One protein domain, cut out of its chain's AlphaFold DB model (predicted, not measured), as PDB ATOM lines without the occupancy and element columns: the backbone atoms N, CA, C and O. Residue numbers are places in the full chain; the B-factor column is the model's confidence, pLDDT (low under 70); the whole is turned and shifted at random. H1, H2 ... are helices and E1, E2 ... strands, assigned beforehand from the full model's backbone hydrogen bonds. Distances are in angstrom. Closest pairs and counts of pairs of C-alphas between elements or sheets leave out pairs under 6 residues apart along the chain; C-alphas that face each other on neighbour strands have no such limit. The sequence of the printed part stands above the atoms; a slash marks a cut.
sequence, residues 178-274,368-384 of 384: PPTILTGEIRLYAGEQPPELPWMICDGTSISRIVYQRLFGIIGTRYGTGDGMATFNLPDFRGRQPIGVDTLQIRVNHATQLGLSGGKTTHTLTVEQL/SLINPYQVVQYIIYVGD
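What this domain is: This is residues 178 to 274 and 368 to 384 of the 384 residues of the protein "Hypothetical protein" of Rotaria sp. Silwood1 (UniProt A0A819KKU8). The domain has little regular structure: a small head holds two antiparallel sheets, E1-E5-E2 and E3-E4, with one short helix, H1, and loops draw out far to one end, where residues 269 to 274 stick out. The 114 printed residues run E1, E2, E3, H1, E4, E5, class mixed, with 25 in these named elements. The whole is only just loose, close to compact, radius of gyration of the C-alphas 16.4 A, and spans 53 by 31 by 26 A.

How they stand to each other: Inner strand E5, residues 377 to 381, is antiparallel to edge strands E1, residues 186 to 189, and E2, residues 199 to 201. Within hydrogen-bond range are N 187 and O 379, 2.9 A, and N 200 and O 380, 2.9 A. E3, residues 206 to 208, and E4, residues 231 to 233, are antiparallel, N 207 and O 232 being 2.8 A apart. H1, residues 213 to 219, has every O i to N i+4 pair within range; its closest C-alphas to E4, Phe 216 and Phe 232, are 7.3 A apart.

Where its parts are: E1 begins at C-alpha 186 (27.686, 0.069, 34.386); E5, 13.2 A long, ends at C-alpha 381 (25.738, 4.402, 39.083). H1 is 10.2 A long.

The domain as a whole: Residues 275 to 367 are not printed; C-alphas 274 and 368 are 16.6 A apart. The link H1 to E4 is long. Residues 178 to 180 and 384 have pLDDT under 70.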
ATOM      1  N   PRO A 178      34.484  17.046  34.893       51.22
ATOM      2  CA  PRO A 178      34.246  15.855  35.693       51.22
ATOM      3  C   PRO A 178      33.504  14.879  34.783       51.22
ATOM      4  O   PRO A 178      32.541  15.313  34.137       51.22
ATOM      5  N   PRO A 179      33.994  13.634  34.613       52.75
ATOM      6  CA  PRO A 179      33.336  12.691  33.730       52.75
ATOM      7  C   PRO A 179      31.875  12.676  34.145       52.75
ATOM      8  O   PRO A 179      31.561  12.429  35.308       52.75
ATOM      9  N   THR A 180      30.997  13.057  33.224       69.88
ATOM     10  CA  THR A 180      29.559  13.047  33.452       69.88
ATOM     11  C   THR A 180      29.163  11.588  33.596       69.88
ATOM     12  O   THR A 180      28.896  10.921  32.598       69.88
ATOM     13  N   ILE A 181      29.222  11.065  34.820       81.12
ATOM     14  CA  ILE A 181      28.778   9.709  35.119       81.12
ATOM     15  C   ILE A 181      27.270   9.709  34.895       81.12
ATOM     16  O   ILE A 181      26.537  10.520  35.472       81.12
ATOM     17  N   LEU A 182      26.809   8.842  34.001       87.75
ATOM     18  CA  LEU A 182      25.393   8.763  33.676       87.75
ATOM     19  C   LEU A 182      24.706   7.835  34.675       87.75
ATOM     20  O   LEU A 182      25.199   6.753  34.977       87.75
ATOM     21  N   THR A 183      23.538   8.223  35.182       91.06
ATOM     22  CA  THR A 183      22.714   7.286  35.957       91.06
ATOM     23  C   THR A 183      22.384   6.066  35.099       91.06
ATOM     24  O   THR A 183      21.987   6.201  33.944       91.06
ATOM     25  N   GLY A 184      22.576   4.872  35.655       91.81
ATOM     26  CA  GLY A 184      22.468   3.609  34.932       91.81
ATOM     27  C   GLY A 184      23.745   3.167  34.211       91.81
ATOM     28  O   GLY A 184      23.744   2.097  33.606       91.81
ATOM     29  N   GLU A 185      24.833   3.943  34.274       92.81
ATOM     30  CA  GLU A 185      26.135   3.523  33.757       92.81
ATOM     31  C   GLU A 185      26.660   2.317  34.539       92.81
ATOM     32  O   GLU A 185      26.672   2.333  35.769       92.81
ATOM     33  N   ILE A 186      27.111   1.288  33.816       94.88
ATOM     34  CA  ILE A 186      27.686   0.069  34.386       94.88
ATOM     35  C   ILE A 186      29.187   0.037  34.103       94.88
ATOM     36  O   ILE A 186      29.608   0.197  32.955       94.88
ATOM     37  N   ARG A 187      29.995  -0.218  35.135       93.75
ATOM     38  CA  ARG A 187      31.456  -0.354  35.031       93.75
ATOM     39  C   ARG A 187      31.942  -1.663  35.635       93.75
ATOM     40  O   ARG A 187      31.325  -2.201  36.551       93.75
ATOM     41  N   LEU A 188      33.080  -2.138  35.130       95.06
ATOM     42  CA  LEU A 188      33.868  -3.170  35.797       95.06
ATOM     43  C   LEU A 188      34.550  -2.564  37.023       95.06
ATOM     44  O   LEU A 188      35.057  -1.442  36.968       95.06
ATOM     45  N   TYR A 189      34.580  -3.317  38.111       94.88
ATOM     46  CA  TYR A 189      35.109  -2.869  39.384       94.88
ATOM     47  C   TYR A 189      35.846  -3.998  40.100       94.88
ATOM     48  O   TYR A 189      35.329  -5.101  40.255       94.88
ATOM     49  N   ALA A 190      37.081  -3.724  40.516       95.31
ATOM     50  CA  ALA A 190      37.970  -4.726  41.102       95.31
ATOM     51  C   ALA A 190      37.893  -4.806  42.639       95.31
ATOM     52  O   ALA A 190      38.508  -5.695  43.219       95.31
ATOM     53  N   GLY A 191      37.183  -3.886  43.303       91.75
ATOM     54  CA  GLY A 191      37.002  -3.913  44.758       91.75
ATOM     55  C   GLY A 191      35.836  -4.804  45.181       91.75
ATOM     56  O   GLY A 191      34.962  -5.104  44.373       91.75
ATOM     57  N   GLU A 192      35.812  -5.211  46.451       88.88
ATOM     58  CA  GLU A 192      34.754  -6.056  47.034       88.88
ATOM     59  C   GLU A 192      33.514  -5.267  47.478       88.88
ATOM     60  O   GLU A 192      32.395  -5.766  47.383       88.88
ATOM     61  N   GLN A 193      33.700  -4.035  47.951       89.94
ATOM     62  CA  GLN A 193      32.621  -3.155  48.407       89.94
ATOM     63  C   GLN A 193      32.390  -2.040  47.388       89.94
ATOM     64  O   GLN A 193      33.365  -1.581  46.794       89.94
ATOM     65  N   PRO A 194      31.145  -1.580  47.171       84.50
ATOM     66  CA  PRO A 194      30.901  -0.471  46.258       84.50
ATOM     67  C   PRO A 194      31.681   0.791  46.699       84.50
ATOM     68  O   PRO A 194      31.862   1.004  47.899       84.50
ATOM     69  N   PRO A 195      32.150   1.632  45.755       83.44
ATOM     70  CA  PRO A 195      32.822   2.901  46.065       83.44
ATOM     71  C   PRO A 195      31.988   3.865  46.935       83.44
ATOM     72  O   PRO A 195      30.765   3.796  46.932       83.44
ATOM     73  N   GLU A 196      32.638   4.844  47.585       72.69
ATOM     74  CA  GLU A 196      32.019   5.855  48.483       72.69
ATOM     75  C   GLU A 196      31.144   6.935  47.789       72.69
ATOM     76  O   GLU A 196      30.790   7.952  48.377       72.69
ATOM     77  N   LEU A 197      30.759   6.726  46.534       71.69
ATOM     78  CA  LEU A 197      29.886   7.591  45.720       71.69
ATOM     79  C   LEU A 197      28.772   6.712  45.137       71.69
ATOM     80  O   LEU A 197      28.951   5.500  45.199       71.69
ATOM     81  N   PRO A 198      27.642   7.225  44.598       87.75
ATOM     82  CA  PRO A 198      26.401   6.446  44.498       87.75
ATOM     83  C   PRO A 198      26.481   5.341  43.434       87.75
ATOM     84  O   PRO A 198      25.941   5.440  42.334       87.75
ATOM     85  N   TRP A 199      27.159   4.260  43.793       92.06
ATOM     86  CA  TRP A 199      27.409   3.051  43.043       92.06
ATOM     87  C   TRP A 199      26.841   1.890  43.840       92.06
ATOM     88  O   TRP A 199      26.981   1.814  45.059       92.06
ATOM     89  N   MET A 200      26.221   0.957  43.138       94.81
ATOM     90  CA  MET A 200      25.741  -0.289  43.719       94.81
ATOM     91  C   MET A 200      26.285  -1.465  42.934       94.81
ATOM     92  O   MET A 200      26.546  -1.344  41.740       94.81
ATOM     93  N   ILE A 201      26.454  -2.603  43.598       96.31
ATOM     94  CA  ILE A 201      26.837  -3.847  42.933       96.31
ATOM     95  C   ILE A 201      25.646  -4.347  42.104       96.31
ATOM     96  O   ILE A 201      24.497  -4.303  42.537       96.31
ATOM     97  N   CYS A 202      25.920  -4.833  40.898       96.94
ATOM     98  CA  CYS A 202      24.935  -5.473  40.036       96.94
ATOM     99  C   CYS A 202      24.752  -6.955  40.415       96.94
ATOM    100  O   CYS A 202      25.217  -7.854  39.706       96.94
ATOM    101  N   ASP A 203      24.081  -7.207  41.537       96.19
ATOM    102  CA  ASP A 203      23.811  -8.539  42.097       96.19
ATOM    103  C   ASP A 203      22.321  -8.931  42.092       96.19
ATOM    104  O   ASP A 203      21.930  -9.920  42.714       96.19
ATOM    105  N   GLY A 204      21.471  -8.166  41.400       97.00
ATOM    106  CA  GLY A 204      20.027  -8.403  41.363       97.00
ATOM    107  C   GLY A 204      19.246  -7.878  42.569       97.00
ATOM    108  O   GLY A 204      18.039  -8.116  42.641       97.00
ATOM    109  N   THR A 205      19.890  -7.177  43.509       96.12
ATOM    110  CA  THR A 205      19.227  -6.636  44.704       96.12
ATOM    111  C   THR A 205      18.057  -5.715  44.346       96.12
ATOM    112  O   THR A 205      18.122  -4.917  43.408       96.12
ATOM    113  N   SER A 206      16.967  -5.817  45.115       97.69
ATOM    114  CA  SER A 206      15.810  -4.922  45.023       97.69
ATOM    115  C   SER A 206      16.056  -3.624  45.791       97.69
ATOM    116  O   SER A 206      16.358  -3.662  46.984       97.69
ATOM    117  N   ILE A 207      15.857  -2.480  45.141       95.06
ATOM    118  CA  ILE A 207      16.083  -1.146  45.708       95.06
ATOM    119  C   ILE A 207      14.839  -0.256  45.573       95.06
ATOM    120  O   ILE A 207      13.947  -0.521  44.766       95.06
ATOM    121  N   SER A 208      14.754   0.794  46.392       94.12
ATOM    122  CA  SER A 208      13.575   1.670  46.471       94.12
ATOM    123  C   SER A 208      13.401   2.544  45.225       94.12
ATOM    124  O   SER A 208      14.315   3.271  44.838       94.12
ATOM    125  N   ARG A 209      12.190   2.548  44.651       93.00
ATOM    126  CA  ARG A 209      11.786   3.450  43.554       93.00
ATOM    127  C   ARG A 209      11.760   4.917  43.980       93.00
ATOM    128  O   ARG A 209      11.931   5.786  43.134       93.00
ATOM    129  N   ILE A 210      11.518   5.186  45.268       92.25
ATOM    130  CA  ILE A 210      11.438   6.547  45.819       92.25
ATOM    131  C   ILE A 210      12.842   7.107  46.037       92.25
ATOM    132  O   ILE A 210      13.113   8.234  45.642       92.25
ATOM    133  N   VAL A 211      13.740   6.313  46.631       88.56
ATOM    134  CA  VAL A 211      15.123   6.747  46.893       88.56
ATOM    135  C   VAL A 211      15.909   6.859  45.586       88.56
ATOM    136  O   VAL A 211      16.606   7.839  45.378       88.56
ATOM    137  N   TYR A 212      15.747   5.900  44.670       92.06
ATOM    138  CA  TYR A 212      16.489   5.848  43.405       92.06
ATOM    139  C   TYR A 212      15.593   6.159  42.203       92.06
ATOM    140  O   TYR A 212      15.603   5.449  41.193       92.06
ATOM    141  N   GLN A 213      14.802   7.233  42.302       91.31
ATOM    142  CA  GLN A 213      13.819   7.616  41.282       91.31
ATOM    143  C   GLN A 213      14.460   7.849  39.907       91.31
ATOM    144  O   GLN A 213      13.905   7.437  38.885       91.31
ATOM    145  N   ARG A 214      15.646   8.471  39.867       89.00
ATOM    146  CA  ARG A 214      16.370   8.732  38.615       89.00
ATOM    147  C   ARG A 214      16.793   7.436  37.928       89.00
ATOM    148  O   ARG A 214      16.581   7.290  36.726       89.00
ATOM    149  N   LEU A 215      17.330   6.478  38.684       93.44
ATOM    150  CA  LEU A 215      17.696   5.171  38.146       93.44
ATOM    151  C   LEU A 215      16.466   4.382  37.694       93.44
ATOM    152  O   LEU A 215      16.480   3.813  36.601       93.44
ATOM    153  N   PHE A 216      15.384   4.402  38.477       94.69
ATOM    154  CA  PHE A 216      14.128   3.762  38.097       94.69
ATOM    155  C   PHE A 216      13.562   4.334  36.790       94.69
ATOM    156  O   PHE A 216      13.125   3.572  35.932       94.69
ATOM    157  N   GLY A 217      13.641   5.653  36.584       93.12
ATOM    158  CA  GLY A 217      13.232   6.295  35.331       93.12
ATOM    159  C   GLY A 217      14.009   5.809  34.101       93.12
ATOM    160  O   GLY A 217      13.471   5.812  32.996       93.12
ATOM    161  N   ILE A 218      15.250   5.343  34.284       93.00
ATOM    162  CA  ILE A 218      16.109   4.848  33.201       93.00
ATOM    163  C   ILE A 218      15.908   3.347  32.989       93.00
ATOM    164  O   ILE A 218      15.535   2.915  31.893       93.00
ATOM    165  N   ILE A 219      16.136   2.527  34.021       95.31
ATOM    166  CA  ILE A 219      16.163   1.063  33.870       95.31
ATOM    167  C   ILE A 219      14.805   0.398  34.116       95.31
ATOM    168  O   ILE A 219      14.569  -0.694  33.589       95.31
ATOM    169  N   GLY A 220      13.881   1.070  34.806       95.88
ATOM    170  CA  GLY A 220      12.547   0.560  35.110       95.88
ATOM    171  C   GLY A 220      12.593  -0.795  35.812       95.88
ATOM    172  O   GLY A 220      13.415  -1.035  36.690       95.88
ATOM    173  N   THR A 221      11.724  -1.708  35.385       96.62
ATOM    174  CA  THR A 221      11.619  -3.077  35.913       96.62
ATOM    175  C   THR A 221      12.294  -4.124  35.024       96.62
ATOM    176  O   THR A 221      12.057  -5.320  35.193       96.62
ATOM    177  N   ARG A 222      13.138  -3.708  34.067       95.75
ATOM    178  CA  ARG A 222      13.743  -4.610  33.062       95.75
ATOM    179  C   ARG A 222      14.570  -5.739  33.679       95.75
ATOM    180  O   ARG A 222      14.663  -6.804  33.087       95.75
ATOM    181  N   TYR A 223      15.138  -5.507  34.861       96.44
ATOM    182  CA  TYR A 223      15.961  -6.476  35.592       96.44
ATOM    183  C   TYR A 223      15.214  -7.152  36.753       96.44
ATOM    184  O   TYR A 223      15.806  -7.878  37.544       96.44
ATOM    185  N   GLY A 224      13.900  -6.936  36.845       96.62
ATOM    186  CA  GLY A 224      13.026  -7.489  37.873       96.62
ATOM    187  C   GLY A 224      12.097  -6.427  38.455       96.62
ATOM    188  O   GLY A 224      12.452  -5.257  38.611       96.62
ATOM    189  N   THR A 225      10.875  -6.840  38.777       96.12
ATOM    190  CA  THR A 225       9.801  -5.943  39.228       96.12
ATOM    191  C   THR A 225       9.921  -5.496  40.682       96.12
ATOM    192  O   THR A 225       9.124  -4.654  41.101       96.12
ATOM    193  N   GLY A 226      10.868  -6.050  41.450       94.88
ATOM    194  CA  GLY A 226      10.881  -5.941  42.908       94.88
ATOM    195  C   GLY A 226       9.600  -6.516  43.512       94.88
ATOM    196  O   GLY A 226       9.061  -7.510  43.022       94.88
ATOM    197  N   ASP A 227       9.066  -5.830  44.517       93.38
ATOM    198  CA  ASP A 227       7.758  -6.092  45.141       93.38
ATOM    199  C   ASP A 227       6.546  -5.677  44.276       93.38
ATOM    200  O   ASP A 227       5.400  -5.782  44.708       93.38
ATOM    201  N   GLY A 228       6.783  -5.165  43.063       91.88
ATOM    202  CA  GLY A 228       5.747  -4.686  42.149       91.88
ATOM    203  C   GLY A 228       5.262  -3.255  42.417       91.88
ATOM    204  O   GLY A 228       4.720  -2.633  41.503       91.88
ATOM    205  N   MET A 229       5.540  -2.678  43.587       91.44
ATOM    206  CA  MET A 229       4.996  -1.391  44.037       91.44
ATOM    207  C   MET A 229       6.080  -0.371  44.397       91.44
ATOM    208  O   MET A 229       6.189   0.661  43.733       91.44
ATOM    209  N   ALA A 230       6.880  -0.644  45.427       92.06
ATOM    210  CA  ALA A 230       7.833   0.285  46.023       92.06
ATOM    211  C   ALA A 230       9.284   0.022  45.599       92.06
ATOM    212  O   ALA A 230      10.120   0.919  45.727       92.06
ATOM    213  N   THR A 231       9.594  -1.161  45.061       95.94
ATOM    214  CA  THR A 231      10.965  -1.550  44.697       95.94
ATOM    215  C   THR A 231      11.111  -1.988  43.239       95.94
ATOM    216  O   THR A 231      10.134  -2.235  42.526       95.94
ATOM    217  N   PHE A 232      12.349  -2.011  42.754       97.81
ATOM    218  CA  PHE A 232      12.755  -2.553  41.455       97.81
ATOM    219  C   PHE A 232      14.129  -3.211  41.592       97.81
ATOM    220  O   PHE A 232      14.877  -2.868  42.508       97.81
ATOM    221  N   ASN A 233      14.464  -4.155  40.713       98.25
ATOM    222  CA  ASN A 233      15.726  -4.886  40.821       98.25
ATOM    223  C   ASN A 233      16.832  -4.237  39.986       98.25
ATOM    224  O   ASN A 233      16.594  -3.748  38.878       98.25
ATOM    225  N   LEU A 234      18.054  -4.294  40.513       97.62
ATOM    226  CA  LEU A 234      19.278  -4.026  39.765       97.62
ATOM    227  C   LEU A 234      19.580  -5.159  38.768       97.62
ATOM    228  O   LEU A 234      19.048  -6.262  38.906       97.62
ATOM    229  N   PRO A 235      20.450  -4.932  37.766       97.75
ATOM    230  CA  PRO A 235      21.014  -6.022  36.974       97.75
ATOM    231  C   PRO A 235      21.710  -7.061  37.863       97.75
ATOM    232  O   PRO A 235      22.327  -6.699  38.860       97.75
ATOM    233  N   ASP A 236      21.653  -8.337  37.479       96.94
ATOM    234  CA  ASP A 236      22.428  -9.414  38.107       96.94
ATOM    235  C   ASP A 236      23.471  -9.927  37.111       96.94
ATOM    236  O   ASP A 236      23.122 -10.589  36.126       96.94
ATOM    237  N   PHE A 237      24.742  -9.596  37.354       96.00
ATOM    238  CA  PHE A 237      25.877 -10.050  36.544       96.00
ATOM    239  C   PHE A 237      26.692 -11.167  37.208       96.00
ATOM    240  O   PHE A 237      27.733 -11.569  36.683       96.00
ATOM    241  N   ARG A 238      26.244 -11.720  38.339       94.00
ATOM    242  CA  ARG A 238      26.968 -12.820  38.992       94.00
ATOM    243  C   ARG A 238      26.986 -14.039  38.069       94.00
ATOM    244  O   ARG A 238      25.942 -14.534  37.649       94.00
ATOM    245  N   GLY A 239      28.189 -14.501  37.718       91.19
ATOM    246  CA  GLY A 239      28.390 -15.613  36.780       91.19
ATOM    247  C   GLY A 239      27.952 -15.321  35.339       91.19
ATOM    248  O   GLY A 239      27.756 -16.257  34.566       91.19
ATOM    249  N   ARG A 240      27.763 -14.047  34.968       91.69
ATOM    250  CA  ARG A 240      27.237 -13.637  33.660       91.69
ATOM    251  C   ARG A 240      28.143 -12.608  33.005       91.69
ATOM    252  O   ARG A 240      28.766 -11.789  33.672       91.69
ATOM    253  N   GLN A 241      28.172 -12.632  31.678       90.62
ATOM    254  CA  GLN A 241      28.862 -11.633  30.868       90.62
ATOM    255  C   GLN A 241      27.832 -10.710  30.203       90.62
ATOM    256  O   GLN A 241      26.793 -11.194  29.746       90.62
ATOM    257  N   PRO A 242      28.087  -9.392  30.136       92.81
ATOM    258  CA  PRO A 242      27.218  -8.469  29.431       92.81
ATOM    259  C   PRO A 242      27.303  -8.724  27.927       92.81
ATOM    260  O   PRO A 242      28.384  -8.878  27.361       92.81
ATOM    261  N   ILE A 243      26.145  -8.722  27.276       92.00
ATOM    262  CA  ILE A 243      26.023  -8.798  25.822       92.00
ATOM    263  C   ILE A 243      25.311  -7.529  25.360       92.00
ATOM    264  O   ILE A 243      24.329  -7.098  25.967       92.00
ATOM    265  N   GLY A 244      25.838  -6.907  24.306       92.19
ATOM    266  CA  GLY A 244      25.199  -5.752  23.683       92.19
ATOM    267  C   GLY A 244      23.862  -6.139  23.057       92.19
ATOM    268  O   GLY A 244      23.729  -7.230  22.507       92.19
ATOM    269  N   VAL A 245      22.883  -5.237  23.126       93.56
ATOM    270  CA  VAL A 245      21.572  -5.465  22.508       93.56
ATOM    271  C   VAL A 245      21.746  -5.657  20.999       93.56
ATOM    272  O   VAL A 245      22.298  -4.797  20.316       93.56
ATOM    273  N   ASP A 246      21.248  -6.779  20.493       92.88
ATOM    274  CA  ASP A 246      21.257  -7.164  19.087       92.88
ATOM    275  C   ASP A 246      19.814  -7.231  18.579       92.88
ATOM    276  O   ASP A 246      19.204  -8.295  18.463       92.88
ATOM    277  N   THR A 247      19.236  -6.055  18.320       92.19
ATOM    278  CA  THR A 247      17.852  -5.937  17.834       92.19
ATOM    279  C   THR A 247      17.646  -6.595  16.472       92.19
ATOM    280  O   THR A 247      16.529  -7.000  16.161       92.19
ATOM    281  N   LEU A 248      18.710  -6.725  15.671       91.19
ATOM    282  CA  LEU A 248      18.682  -7.366  14.356       91.19
ATOM    283  C   LEU A 248      18.942  -8.878  14.416       91.19
ATOM    284  O   LEU A 248      18.803  -9.538  13.390       91.19
ATOM    285  N   GLN A 249      19.303  -9.422  15.586       89.62
ATOM    286  CA  GLN A 249      19.599 -10.844  15.800       89.62
ATOM    287  C   GLN A 249      20.657 -11.401  14.833       89.62
ATOM    288  O   GLN A 249      20.586 -12.548  14.404       89.62
ATOM    289  N   ILE A 250      21.646 -10.590  14.451       87.75
ATOM    290  CA  ILE A 250      22.656 -11.009  13.465       87.75
ATOM    291  C   ILE A 250      23.764 -11.839  14.126       87.75
ATOM    292  O   ILE A 250      24.396 -12.666  13.471       87.75
ATOM    293  N   ARG A 251      24.036 -11.613  15.416       87.88
ATOM    294  CA  ARG A 251      25.133 -12.254  16.155       87.88
ATOM    295  C   ARG A 251      24.649 -13.121  17.306       87.88
ATOM    296  O   ARG A 251      25.174 -14.216  17.484       87.88
ATOM    297  N   VAL A 252      23.670 -12.657  18.085       84.69
ATOM    298  CA  VAL A 252      23.107 -13.418  19.211       84.69
ATOM    299  C   VAL A 252      21.584 -13.400  19.121       84.69
ATOM    300  O   VAL A 252      20.944 -12.426  19.511       84.69
ATOM    301  N   ASN A 253      20.998 -14.517  18.677       73.31
ATOM    302  CA  ASN A 253      19.562 -14.654  18.368       73.31
ATOM    303  C   ASN A 253      18.589 -14.335  19.523       73.31
ATOM    304  O   ASN A 253      17.387 -14.239  19.304       73.31
ATOM    305  N   HIS A 254      19.078 -14.168  20.754       79.81
ATOM    306  CA  HIS A 254      18.248 -14.003  21.950       79.81
ATOM    307  C   HIS A 254      18.539 -12.714  22.744       79.81
ATOM    308  O   HIS A 254      17.897 -12.477  23.763       79.81
ATOM    309  N   ALA A 255      19.469 -11.860  22.298       89.31
ATOM    310  CA  ALA A 255      19.868 -10.637  23.009       89.31
ATOM    311  C   ALA A 255      19.120  -9.381  22.505       89.31
ATOM    312  O   ALA A 255      19.719  -8.338  22.265       89.31
ATOM    313  N   THR A 256      17.803  -9.473  22.308       92.44
ATOM    314  CA  THR A 256      17.021  -8.480  21.541       92.44
ATOM    315  C   THR A 256      16.614  -7.228  22.312       92.44
ATOM    316  O   THR A 256      16.279  -6.214  21.703       92.44
ATOM    317  N   GLN A 257      16.620  -7.281  23.642       92.94
ATOM    318  CA  GLN A 257      16.229  -6.168  24.504       92.94
ATOM    319  C   GLN A 257      17.025  -6.187  25.814       92.94
ATOM    320  O   GLN A 257      17.502  -7.234  26.260       92.94
ATOM    321  N   LEU A 258      17.135  -5.021  26.451       93.94
ATOM    322  CA  LEU A 258      17.756  -4.873  27.769       93.94
ATOM    323  C   LEU A 258      17.012  -5.702  28.828       93.94
ATOM    324  O   LEU A 258      15.784  -5.776  28.809       93.94
ATOM    325  N   GLY A 259      17.753  -6.272  29.778       92.31
ATOM    326  CA  GLY A 259      17.194  -7.062  30.881       92.31
ATOM    327  C   GLY A 259      17.007  -8.552  30.588       92.31
ATOM    328  O   GLY A 259      16.848  -9.335  31.524       92.31
ATOM    329  N   LEU A 260      17.091  -8.982  29.323       92.94
ATOM    330  CA  LEU A 260      17.095 -10.411  29.015       92.94
ATOM    331  C   LEU A 260      18.345 -11.090  29.571       92.94
ATOM    332  O   LEU A 260      19.454 -10.567  29.511       92.94
ATOM    333  N   SER A 261      18.136 -12.288  30.102       90.81
ATOM    334  CA  SER A 261      19.181 -13.175  30.597       90.81
ATOM    335  C   SER A 261      19.081 -14.505  29.862       90.81
ATOM    336  O   SER A 261      17.979 -14.970  29.574       90.81
ATOM    337  N   GLY A 262      20.215 -15.134  29.568       88.88
ATOM    338  CA  GLY A 262      20.249 -16.411  28.863       88.88
ATOM    339  C   GLY A 262      21.652 -17.009  28.816       88.88
ATOM    340  O   GLY A 262      22.572 -16.500  29.453       88.88
ATOM    341  N   GLY A 263      21.799 -18.082  28.040       88.38
ATOM    342  CA  GLY A 263      23.039 -18.850  27.939       88.38
ATOM    343  C   GLY A 263      23.136 -19.977  28.969       88.38
ATOM    344  O   GLY A 263      22.289 -20.121  29.851       88.38
ATOM    345  N   LYS A 264      24.171 -20.805  28.819       88.69
ATOM    346  CA  LYS A 264      24.527 -21.878  29.750       88.69
ATOM    347  C   LYS A 264      26.039 -21.901  29.938       88.69
ATOM    348  O   LYS A 264      26.783 -21.650  28.995       88.69
ATOM    349  N   THR A 265      26.482 -22.212  31.150       91.06
ATOM    350  CA  THR A 265      27.905 -22.368  31.492       91.06
ATOM    351  C   THR A 265      28.447 -23.744  31.123       91.06
ATOM    352  O   THR A 265      29.647 -23.901  30.900       91.06
ATOM    353  N   THR A 266      27.560 -24.732  31.044       92.31
ATOM    354  CA  THR A 266      27.848 -26.106  30.638       92.31
ATOM    355  C   THR A 266      26.795 -26.598  29.657       92.31
ATOM    356  O   THR A 266      25.678 -26.070  29.595       92.31
ATOM    357  N   HIS A 267      27.155 -27.590  28.848       92.56
ATOM    358  CA  HIS A 267      26.231 -28.184  27.892       92.56
ATOM    359  C   HIS A 267      26.535 -29.666  27.665       92.56
ATOM    360  O   HIS A 267      27.697 -30.050  27.557       92.56
ATOM    361  N   THR A 268      25.490 -30.487  27.568       91.38
ATOM    362  CA  THR A 268      25.575 -31.878  27.094       91.38
ATOM    363  C   THR A 268      25.114 -31.912  25.647       91.38
ATOM    364  O   THR A 268      24.007 -31.463  25.345       91.38
ATOM    365  N   LEU A 269      25.946 -32.442  24.747       88.88
ATOM    366  CA  LEU A 269      25.571 -32.589  23.338       88.88
ATOM    367  C   LEU A 269      24.438 -33.606  23.196       88.88
ATOM    368  O   LEU A 269      24.549 -34.733  23.676       88.88
ATOM    369  N   THR A 270      23.367 -33.216  22.510       87.50
ATOM    370  CA  THR A 270      22.338 -34.153  22.049       87.50
ATOM    371  C   THR A 270      22.749 -34.777  20.717       87.50
ATOM    372  O   THR A 270      23.644 -34.276  20.032       87.50
ATOM    373  N   VAL A 271      22.083 -35.864  20.315       82.19
ATOM    374  CA  VAL A 271      22.345 -36.527  19.025       82.19
ATOM    375  C   VAL A 271      22.142 -35.556  17.856       82.19
ATOM    376  O   VAL A 271      22.928 -35.563  16.916       82.19
ATOM    377  N   GLU A 272      21.158 -34.659  17.940       88.25
ATOM    378  CA  GLU A 272      20.882 -33.630  16.927       88.25
ATOM    379  C   GLU A 272      21.992 -32.575  16.812       88.25
ATOM    380  O   GLU A 272      22.074 -31.865  15.811       88.25
ATOM    381  N   GLN A 273      22.838 -32.447  17.835       88.56
ATOM    382  CA  GLN A 273      23.952 -31.501  17.874       88.56
ATOM    383  C   GLN A 273      25.276 -32.131  17.427       88.56
ATOM    384  O   GLN A 273      26.283 -31.430  17.321       88.56
ATOM    385  N   LEU A 274      25.286 -33.437  17.148       84.00
ATOM    386  CA  LEU A 274      26.434 -34.137  16.590       84.00
ATOM    387  C   LEU A 274      26.329 -34.164  15.058       84.00
ATOM    388  O   LEU A 274      25.289 -34.552  14.521       84.00
ATOM    389  N   SER A 368      32.331 -27.588  29.751       92.56
ATOM    390  CA  SER A 368      32.268 -26.145  29.978       92.56
ATOM    391  C   SER A 368      32.240 -25.382  28.655       92.56
ATOM    392  O   SER A 368      33.028 -25.661  27.752       92.56
ATOM    393  N   LEU A 369      31.354 -24.391  28.572       91.88
ATOM    394  CA  LEU A 369      31.283 -23.424  27.473       91.88
ATOM    395  C   LEU A 369      31.995 -22.102  27.804       91.88
ATOM    396  O   LEU A 369      31.938 -21.153  27.023       91.88
ATOM    397  N   ILE A 370      32.617 -22.002  28.980       90.12
ATOM    398  CA  ILE A 370      33.161 -20.744  29.483       90.12
ATOM    399  C   ILE A 370      34.586 -20.533  28.949       90.12
ATOM    400  O   ILE A 370      35.472 -21.360  29.155       90.12
ATOM    401  N   ASN A 371      34.825 -19.385  28.310       90.19
ATOM    402  CA  ASN A 371      36.175 -18.918  27.976       90.19
ATOM    403  C   ASN A 371      36.982 -18.611  29.252       90.19
ATOM    404  O   ASN A 371      36.376 -18.224  30.250       90.19
ATOM    405  N   PRO A 372      38.327 -18.677  29.235       92.44
ATOM    406  CA  PRO A 372      39.145 -18.229  30.363       92.44
ATOM    407  C   PRO A 372      38.717 -16.843  30.864       92.44
ATOM    408  O   PRO A 372      38.538 -15.921  30.066       92.44
ATOM    409  N   TYR A 373      38.536 -16.699  32.177       91.81
ATOM    410  CA  TYR A 373      37.982 -15.487  32.778       91.81
ATOM    411  C   TYR A 373      38.716 -15.093  34.056       91.81
ATOM    412  O   TYR A 373      39.273 -15.929  34.767       91.81
ATOM    413  N   GLN A 374      38.660 -13.800  34.362       94.12
ATOM    414  CA  GLN A 374      39.014 -13.255  35.663       94.12
ATOM    415  C   GLN A 374      37.767 -12.618  36.271       94.12
ATOM    416  O   GLN A 374      36.986 -11.974  35.569       94.12
ATOM    417  N   VAL A 375      37.558 -12.837  37.567       93.25
ATOM    418  CA  VAL A 375      36.366 -12.352  38.264       93.25
ATOM    419  C   VAL A 375      36.592 -10.914  38.710       93.25
ATOM    420  O   VAL A 375      37.542 -10.620  39.431       93.25
ATOM    421  N   VAL A 376      35.690 -10.037  38.286       94.62
ATOM    422  CA  VAL A 376      35.549  -8.657  38.755       94.62
ATOM    423  C   VAL A 376      34.065  -8.377  38.960       94.62
ATOM    424  O   VAL A 376      33.211  -9.076  38.410       94.62
ATOM    425  N   GLN A 377      33.746  -7.364  39.754       94.81
ATOM    426  CA  GLN A 377      32.369  -6.948  39.967       94.81
ATOM    427  C   GLN A 377      31.882  -6.038  38.846       94.81
ATOM    428  O   GLN A 377      32.658  -5.337  38.195       94.81
ATOM    429  N   TYR A 378      30.567  -6.017  38.668       96.81
ATOM    430  CA  TYR A 378      29.885  -4.967  37.925       96.81
ATOM    431  C   TYR A 378      29.230  -4.029  38.927       96.81
ATOM    432  O   TYR A 378      28.540  -4.492  39.836       96.81
ATOM    433  N   ILE A 379      29.439  -2.728  38.753       95.94
ATOM    434  CA  ILE A 379      28.782  -1.687  39.546       95.94
ATOM    435  C   ILE A 379      27.946  -0.788  38.644       95.94
ATOM    436  O   ILE A 379      28.325  -0.552  37.497       95.94
ATOM    437  N   ILE A 380      26.831  -0.280  39.162       96.00
ATOM    438  CA  ILE A 380      25.918   0.637  38.479       96.00
ATOM    439  C   ILE A 380      25.815   1.960  39.228       96.00
ATOM    440  O   ILE A 380      25.649   1.972  40.447       96.00
ATOM    441  N   TYR A 381      25.906   3.073  38.503       94.44
ATOM    442  CA  TYR A 381      25.738   4.402  39.083       94.44
ATOM    443  C   TYR A 381      24.254   4.701  39.305       94.44
ATOM    444  O   TYR A 381      23.469   4.724  38.351       94.44
ATOM    445  N   VAL A 382      23.856   4.945  40.552       89.94
ATOM    446  CA  VAL A 382      22.450   5.156  40.930       89.94
ATOM    447  C   VAL A 382      22.022   6.626  40.891       89.94
ATOM    448  O   VAL A 382      20.827   6.902  40.795       89.94
ATOM    449  N   GLY A 383      22.984   7.553  40.809       80.44
ATOM    450  CA  GLY A 383      22.736   8.997  40.815       80.44
ATOM    451  C   GLY A 383      22.457   9.553  42.212       80.44
ATOM    452  O   GLY A 383      22.056   8.805  43.103       80.44
ATOM    453  N   ASP A 384      22.708  10.854  42.366       64.19
ATOM    454  CA  ASP A 384      22.405  11.625  43.581       64.19
ATOM    455  C   ASP A 384      20.907  11.923  43.728       64.19
ATOM    456  O   ASP A 384      20.243  12.137  42.676       64.19
TER     457      ASP A 384